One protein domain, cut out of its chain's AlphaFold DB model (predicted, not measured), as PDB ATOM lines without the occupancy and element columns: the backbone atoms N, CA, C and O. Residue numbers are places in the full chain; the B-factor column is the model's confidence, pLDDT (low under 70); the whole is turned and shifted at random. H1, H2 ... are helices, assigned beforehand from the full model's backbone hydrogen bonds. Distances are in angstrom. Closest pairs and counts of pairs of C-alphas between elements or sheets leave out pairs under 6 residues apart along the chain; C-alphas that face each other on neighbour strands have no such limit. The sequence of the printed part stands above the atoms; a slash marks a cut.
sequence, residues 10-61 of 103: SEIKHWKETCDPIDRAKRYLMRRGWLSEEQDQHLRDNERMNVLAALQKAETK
ATOM      1  N   SER A  10      53.792 -32.181 -15.244       87.38
ATOM      2  CA  SER A  10      54.168 -31.123 -14.298       87.38
ATOM      3  C   SER A  10      53.321 -29.860 -14.455       87.38
ATOM      4  O   SER A  10      52.978 -29.224 -13.467       87.38
ATOM      5  N   GLU A  11      52.962 -29.515 -15.687       87.69
ATOM      6  CA  GLU A  11      52.128 -28.360 -16.003       87.69
ATOM      7  C   GLU A  11      50.674 -28.610 -15.598       87.69
ATOM      8  O   GLU A  11      50.086 -27.787 -14.904       87.69
ATOM      9  N   ILE A  12      50.119 -29.783 -15.928       87.50
ATOM     10  CA  ILE A  12      48.763 -30.174 -15.505       87.50
ATOM     11  C   ILE A  12      48.651 -30.149 -13.976       87.50
ATOM     12  O   ILE A  12      47.691 -29.610 -13.427       87.50
ATOM     13  N   LYS A  13      49.653 -30.704 -13.283       88.19
ATOM     14  CA  LYS A  13      49.711 -30.697 -11.820       88.19
ATOM     15  C   LYS A  13      49.788 -29.273 -11.269       88.19
ATOM     16  O   LYS A  13      49.023 -28.947 -10.369       88.19
ATOM     17  N   HIS A  14      50.643 -28.423 -11.844       90.44
ATOM     18  CA  HIS A  14      50.756 -27.023 -11.440       90.44
ATOM     19  C   HIS A  14      49.406 -26.304 -11.521       90.44
ATOM     20  O   HIS A  14      48.974 -25.733 -10.527       90.44
ATOM     21  N   TRP A  15      48.706 -26.387 -12.656       89.56
ATOM     22  CA  TRP A  15      47.405 -25.732 -12.821       89.56
ATOM     23  C   TRP A  15      46.339 -26.282 -11.871       89.56
ATOM     24  O   TRP A  15      45.566 -25.503 -11.315       89.56
ATOM     25  N   LYS A  16      46.325 -27.599 -11.633       88.69
ATOM     26  CA  LYS A  16      45.413 -28.226 -10.669       88.69
ATOM     27  C   LYS A  16      45.671 -27.760  -9.231       88.69
ATOM     28  O   LYS A  16      44.734 -27.632  -8.462       88.69
ATOM     29  N   GLU A  17      46.918 -27.508  -8.852       89.06
ATOM     30  CA  GLU A  17      47.265 -27.122  -7.477       89.06
ATOM     31  C   GLU A  17      47.169 -25.609  -7.231       89.06
ATOM     32  O   GLU A  17      46.815 -25.176  -6.132       89.06
ATOM     33  N   THR A  18      47.499 -24.786  -8.230       87.81
ATOM     34  CA  THR A  18      47.603 -23.327  -8.052       87.81
ATOM     35  C   THR A  18      46.380 -22.562  -8.540       87.81
ATOM     36  O   THR A  18      46.132 -21.455  -8.063       87.81
ATOM     37  N   CYS A  19      45.612 -23.132  -9.470       88.94
ATOM     38  CA  CYS A  19      44.592 -22.415 -10.230       88.94
ATOM     39  C   CYS A  19      43.233 -23.129 -10.271       88.94
ATOM     40  O   CYS A  19      42.411 -22.822 -11.136       88.94
ATOM     41  N   ASP A  20      42.963 -24.041  -9.333       93.62
ATOM     42  CA  ASP A  20      41.660 -24.698  -9.238       93.62
ATOM     43  C   ASP A  20      40.560 -23.691  -8.815       93.62
ATOM     44  O   ASP A  20      40.642 -23.067  -7.743       93.62
ATOM     45  N   PRO A  21      39.523 -23.480  -9.651       95.19
ATOM     46  CA  PRO A  21      38.445 -22.544  -9.351       95.19
ATOM     47  C   PRO A  21      37.569 -22.994  -8.172       95.19
ATOM     48  O   PRO A  21      37.051 -22.129  -7.460       95.19
ATOM     49  N   ILE A  22      37.422 -24.303  -7.949       93.81
ATOM     50  CA  ILE A  22      36.649 -24.883  -6.846       93.81
ATOM     51  C   ILE A  22      37.371 -24.592  -5.534       93.81
ATOM     52  O   ILE A  22      36.763 -24.041  -4.617       93.81
ATOM     53  N   ASP A  23      38.680 -24.833  -5.470       93.38
ATOM     54  CA  ASP A  23      39.481 -24.505  -4.283       93.38
ATOM     55  C   ASP A  23      39.480 -23.003  -3.993       93.38
ATOM     56  O   ASP A  23      39.371 -22.570  -2.840       93.38
ATOM     57  N   ARG A  24      39.576 -22.172  -5.039       94.56
ATOM     58  CA  ARG A  24      39.512 -20.715  -4.889       94.56
ATOM     59  C   ARG A  24      38.175 -20.272  -4.291       94.56
ATOM     60  O   ARG A  24      38.169 -19.420  -3.399       94.56
ATOM     61  N   ALA A  25      37.066 -20.847  -4.758       95.12
ATOM     62  CA  ALA A  25      35.731 -20.581  -4.232       95.12
ATOM     63  C   ALA A  25      35.576 -21.098  -2.793       95.12
ATOM     64  O   ALA A  25      35.178 -20.326  -1.920       95.12
ATOM     65  N   LYS A  26      35.988 -22.341  -2.511       95.19
ATOM     66  CA  LYS A  26      35.992 -22.943  -1.166       95.19
ATOM     67  C   LYS A  26      36.688 -22.033  -0.156       95.19
ATOM     68  O   LYS A  26      36.094 -21.646   0.848       95.19
ATOM     69  N   ARG A  27      37.920 -21.602  -0.456       94.88
ATOM     70  CA  ARG A  27      38.695 -20.699   0.414       94.88
ATOM     71  C   ARG A  27      37.977 -19.368   0.652       94.88
ATOM     72  O   ARG A  27      38.081 -18.810   1.742       94.88
ATOM     73  N   TYR A  28      37.279 -18.830  -0.349       96.75
ATOM     74  CA  TYR A  28      36.491 -17.607  -0.189       96.75
ATOM     75  C   TYR A  28      35.297 -17.813   0.754       96.75
ATOM     76  O   TYR A  28      35.113 -17.011   1.669       96.75
ATOM     77  N   LEU A  29      34.536 -18.896   0.576       97.25
ATOM     78  CA  LEU A  29      33.372 -19.223   1.408       97.25
ATOM     79  C   LEU A  29      33.766 -19.500   2.866       97.25
ATOM     80  O   LEU A  29      33.129 -18.984   3.783       97.25
ATOM     81  N   MET A  30      34.869 -20.220   3.079       97.00
ATOM     82  CA  MET A  30      35.411 -20.495   4.414       97.00
ATOM     83  C   MET A  30      35.861 -19.224   5.131       97.00
ATOM     84  O   MET A  30      35.521 -19.019   6.293       97.00
ATOM     85  N   ARG A  31      36.550 -18.306   4.436       96.81
ATOM     86  CA  ARG A  31      36.925 -17.000   5.014       96.81
ATOM     87  C   ARG A  31      35.720 -16.151   5.419       96.81
ATOM     88  O   ARG A  31      35.850 -15.305   6.296       96.81
ATOM     89  N   ARG A  32      34.569 -16.341   4.771       97.19
ATOM     90  CA  ARG A  32      33.307 -15.670   5.116       97.19
ATOM     91  C   ARG A  32      32.529 -16.387   6.224       97.19
ATOM     92  O   ARG A  32      31.529 -15.842   6.677       97.19
ATOM     93  N   GLY A  33      32.960 -17.579   6.644       96.56
ATOM     94  CA  GLY A  33      32.228 -18.424   7.589       96.56
ATOM     95  C   GLY A  33      30.950 -19.039   7.009       96.56
ATOM     96  O   GLY A  33      30.081 -19.453   7.767       96.56
ATOM     97  N   TRP A  34      30.800 -19.073   5.680       97.06
ATOM     98  CA  TRP A  34      29.616 -19.631   5.006       97.06
ATOM     99  C   TRP A  34      29.725 -21.133   4.736       97.06
ATOM    100  O   TRP A  34      28.741 -21.758   4.358       97.06
ATOM    101  N   LEU A  35      30.926 -21.689   4.887       96.62
ATOM    102  CA  LEU A  35      31.224 -23.095   4.665       96.62
ATOM    103  C   LEU A  35      32.250 -23.558   5.703       96.62
ATOM    104  O   LEU A  35      33.278 -22.898   5.870       96.62
ATOM    105  N   SER A  36      31.986 -24.679   6.371       96.69
ATOM    106  CA  SER A  36      32.952 -25.399   7.210       96.69
ATOM    107  C   SER A  36      33.563 -26.592   6.464       96.69
ATOM    108  O   SER A  36      33.063 -27.001   5.413       96.69
ATOM    109  N   GLU A  37      34.655 -27.159   6.983       95.50
ATOM    110  CA  GLU A  37      35.279 -28.340   6.367       95.50
ATOM    111  C   GLU A  37      34.358 -29.567   6.460       95.50
ATOM    112  O   GLU A  37      34.263 -30.339   5.509       95.50
ATOM    113  N   GLU A  38      33.606 -29.700   7.555       96.88
ATOM    114  CA  GLU A  38      32.618 -30.767   7.742       96.88
ATOM    115  C   GLU A  38      31.465 -30.646   6.739       96.88
ATOM    116  O   GLU A  38      31.061 -31.643   6.141       96.88
ATOM    117  N   GLN A  39      30.954 -29.428   6.518       96.56
ATOM    118  CA  GLN A  39      29.896 -29.175   5.534       96.56
ATOM    119  C   GLN A  39      30.356 -29.508   4.115       96.56
ATOM    120  O   GLN A  39      29.602 -30.097   3.345       96.56
ATOM    121  N   ASP A  40      31.590 -29.142   3.776       95.94
ATOM    122  CA  ASP A  40      32.175 -29.407   2.469       95.94
ATOM    123  C   ASP A  40      32.419 -30.913   2.242       95.94
ATOM    124  O   ASP A  40      32.077 -31.459   1.191       95.94
ATOM    125  N   GLN A  41      32.931 -31.619   3.253       96.12
ATOM    126  CA  GLN A  41      33.095 -33.072   3.186       96.12
ATOM    127  C   GLN A  41      31.748 -33.789   3.025       96.12
ATOM    128  O   GLN A  41      31.602 -34.629   2.140       96.12
ATOM    129  N   HIS A  42      30.744 -33.400   3.810       97.50
ATOM    130  CA  HIS A  42      29.395 -33.948   3.700       97.50
ATOM    131  C   HIS A  42      28.772 -33.687   2.319       97.50
ATOM    132  O   HIS A  42      28.152 -34.579   1.742       97.50
ATOM    133  N   LEU A  43      28.971 -32.494   1.746       96.38
ATOM    134  CA  LEU A  43      28.563 -32.178   0.372       96.38
ATOM    135  C   LEU A  43      29.218 -33.120  -0.641       96.38
ATOM    136  O   LEU A  43      28.522 -33.701  -1.470       96.38
ATOM    137  N   ARG A  44      30.539 -33.316  -0.559       95.94
ATOM    138  CA  ARG A  44      31.267 -34.229  -1.456       95.94
ATOM    139  C   ARG A  44      30.745 -35.660  -1.386       95.94
ATOM    140  O   ARG A  44      30.557 -36.284  -2.430       95.94
ATOM    141  N   ASP A  45      30.527 -36.171  -0.180       97.56
ATOM    142  CA  ASP A  45      30.071 -37.546   0.023       97.56
ATOM    143  C   ASP A  45      28.644 -37.739  -0.507       97.56
ATOM    144  O   ASP A  45      28.377 -38.703  -1.231       97.56
ATOM    145  N   ASN A  46      27.756 -36.774  -0.257       98.12
ATOM    146  CA  ASN A  46      26.394 -36.799  -0.782       98.12
ATOM    147  C   ASN A  46      26.357 -36.720  -2.306       98.12
ATOM    148  O   ASN A  46      25.680 -37.525  -2.941       98.12
ATOM    149  N   GLU A  47      27.111 -35.804  -2.920       97.94
ATOM    150  CA  GLU A  47      27.113 -35.696  -4.380       97.94
ATOM    151  C   GLU A  47      27.733 -36.924  -5.046       97.94
ATOM    152  O   GLU A  47      27.270 -37.366  -6.098       97.94
ATOM    153  N   ARG A  48      28.721 -37.561  -4.406       98.00
ATOM    154  CA  ARG A  48      29.232 -38.857  -4.862       98.00
ATOM    155  C   ARG A  48      28.126 -39.914  -4.866       98.00
ATOM    156  O   ARG A  48      28.005 -40.654  -5.842       98.00
ATOM    157  N   MET A  49      27.325 -39.990  -3.803       98.19
ATOM    158  CA  MET A  49      26.189 -40.914  -3.737       98.19
ATOM    159  C   MET A  49      25.131 -40.595  -4.798       98.19
ATOM    160  O   MET A  49      24.657 -41.512  -5.469       98.19
ATOM    161  N   ASN A  50      24.817 -39.315  -5.014       98.19
ATOM    162  CA  ASN A  50      23.870 -38.876  -6.040       98.19
ATOM    163  C   ASN A  50      24.315 -39.303  -7.445       98.19
ATOM    164  O   ASN A  50      23.511 -39.826  -8.215       98.19
ATOM    165  N   VAL A  51      25.601 -39.130  -7.771       98.25
ATOM    166  CA  VAL A  51      26.162 -39.541  -9.066       98.25
ATOM    167  C   VAL A  51      26.094 -41.057  -9.244       98.25
ATOM    168  O   VAL A  51      25.702 -41.520 -10.312       98.25
ATOM    169  N   LEU A  52      26.423 -41.840  -8.211       97.75
ATOM    170  CA  LEU A  52      26.339 -43.304  -8.279       97.75
ATOM    171  C   LEU A  52      24.897 -43.793  -8.449       97.75
ATOM    172  O   LEU A  52      24.645 -44.686  -9.256       97.75
ATOM    173  N   ALA A  53      23.944 -43.182  -7.745       97.75
ATOM    174  CA  ALA A  53      22.529 -43.495  -7.899       97.75
ATOM    175  C   ALA A  53      22.015 -43.134  -9.303       97.75
ATOM    176  O   ALA A  53      21.266 -43.900  -9.912       97.75
ATOM    177  N   ALA A  54      22.439 -41.988  -9.848       97.81
ATOM    178  CA  ALA A  54      22.106 -41.585 -11.211       97.81
ATOM    179  C   ALA A  54      22.712 -42.533 -12.256       97.81
ATOM    180  O   ALA A  54      22.033 -42.861 -13.229       97.81
ATOM    181  N   LEU A  55      23.946 -43.002 -12.036       97.38
ATOM    182  CA  LEU A  55      24.609 -43.984 -12.890       97.38
ATOM    183  C   LEU A  55      23.854 -45.316 -12.889       97.38
ATOM    184  O   LEU A  55      23.458 -45.767 -13.957       97.38
ATOM    185  N   GLN A  56      23.557 -45.885 -11.715       96.44
ATOM    186  CA  GLN A  56      22.761 -47.118 -11.620       96.44
ATOM    187  C   GLN A  56      21.409 -46.972 -12.315       96.44
ATOM    188  O   GLN A  56      21.003 -47.832 -13.092       96.44
ATOM    189  N   LYS A  57      20.714 -45.852 -12.085       96.56
ATOM    190  CA  LYS A  57      19.443 -45.580 -12.757       96.56
ATOM    191  C   LYS A  57      19.608 -45.528 -14.275       96.56
ATOM    192  O   LYS A  57      18.719 -45.988 -14.983       96.56
ATOM    193  N   ALA A  58      20.692 -44.944 -14.780       95.38
ATOM    194  CA  ALA A  58      20.963 -44.874 -16.212       95.38
ATOM    195  C   ALA A  58      21.286 -46.252 -16.806       95.38
ATOM    196  O   ALA A  58      20.775 -46.562 -17.873       95.38
ATOM    197  N   GLU A  59      22.055 -47.085 -16.104       93.50
ATOM    198  CA  GLU A  59      22.403 -48.447 -16.533       93.50
ATOM    199  C   GLU A  59      21.184 -49.375 -16.598       93.50
ATOM    200  O   GLU A  59      21.123 -50.245 -17.456       93.50
ATOM    201  N   THR A  60      20.186 -49.171 -15.733       92.94
ATOM    202  CA  THR A  60      18.933 -49.950 -15.772       92.94
ATOM    203  C   THR A  60      17.974 -49.543 -16.890       92.94
ATOM    204  O   THR A  60      16.931 -50.175 -17.049       92.94
ATOM    205  N   LYS A  61      18.254 -48.460 -17.628       92.12
ATOM    206  CA  LYS A  61      17.377 -48.041 -18.723       92.12
ATOM    207  C   LYS A  61      17.596 -48.941 -19.926       92.12
ATOM    208  O   LYS A  61      18.715 -49.072 -20.414       92.12
TER     209      LYS A  61
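Overview. This is residues 10 to 61 of the 103 residues of the protein "2-oxoisovalerate dehydrogenase subunit alpha" of Pythium insidiosum (UniProt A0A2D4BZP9). The model is an open V of helices: H1 and H2 follow one another roughly in line as one arm, and the long H3 makes the other, with the corner at residues 32 to 36. The arms splay apart, and residues 10 to 25 and 41 to 61 stand free. The printed part has 52 residues, with three named helices, H1, H2 and H3 in that order, and no named strand; its class is all helix. It is only just extended, close to loose, with a radius of gyration of the C-alphas of 15.3 A, and flat, spanning 41 by 33 by 12 A.

Along the chain. H1, residues 10 to 18, begins at C-alpha 10 (54.168, -31.123, -14.298) and is 12.0 A long. H2, residues 21 to 31, is 15.5 A long. H3, residues 37 to 59, is 33.1 A long and ends at C-alpha 59 (22.403, -48.447, -16.533).

Arrangement. H1 is apart from H2 and H3. H2 and H3 are only just apart, their closest C-alphas 8.1 A from each other. In H1, H2 and H3 every O i to N i+4 pair is within hydrogen-bond range.

Size, cuts and confidence. The C-alphas farthest apart, of Arg 31 and Lys 61, are 43.7 A apart. Both links are tight, the printed part has no cut, and no printed residue is under 70 in pLDDT.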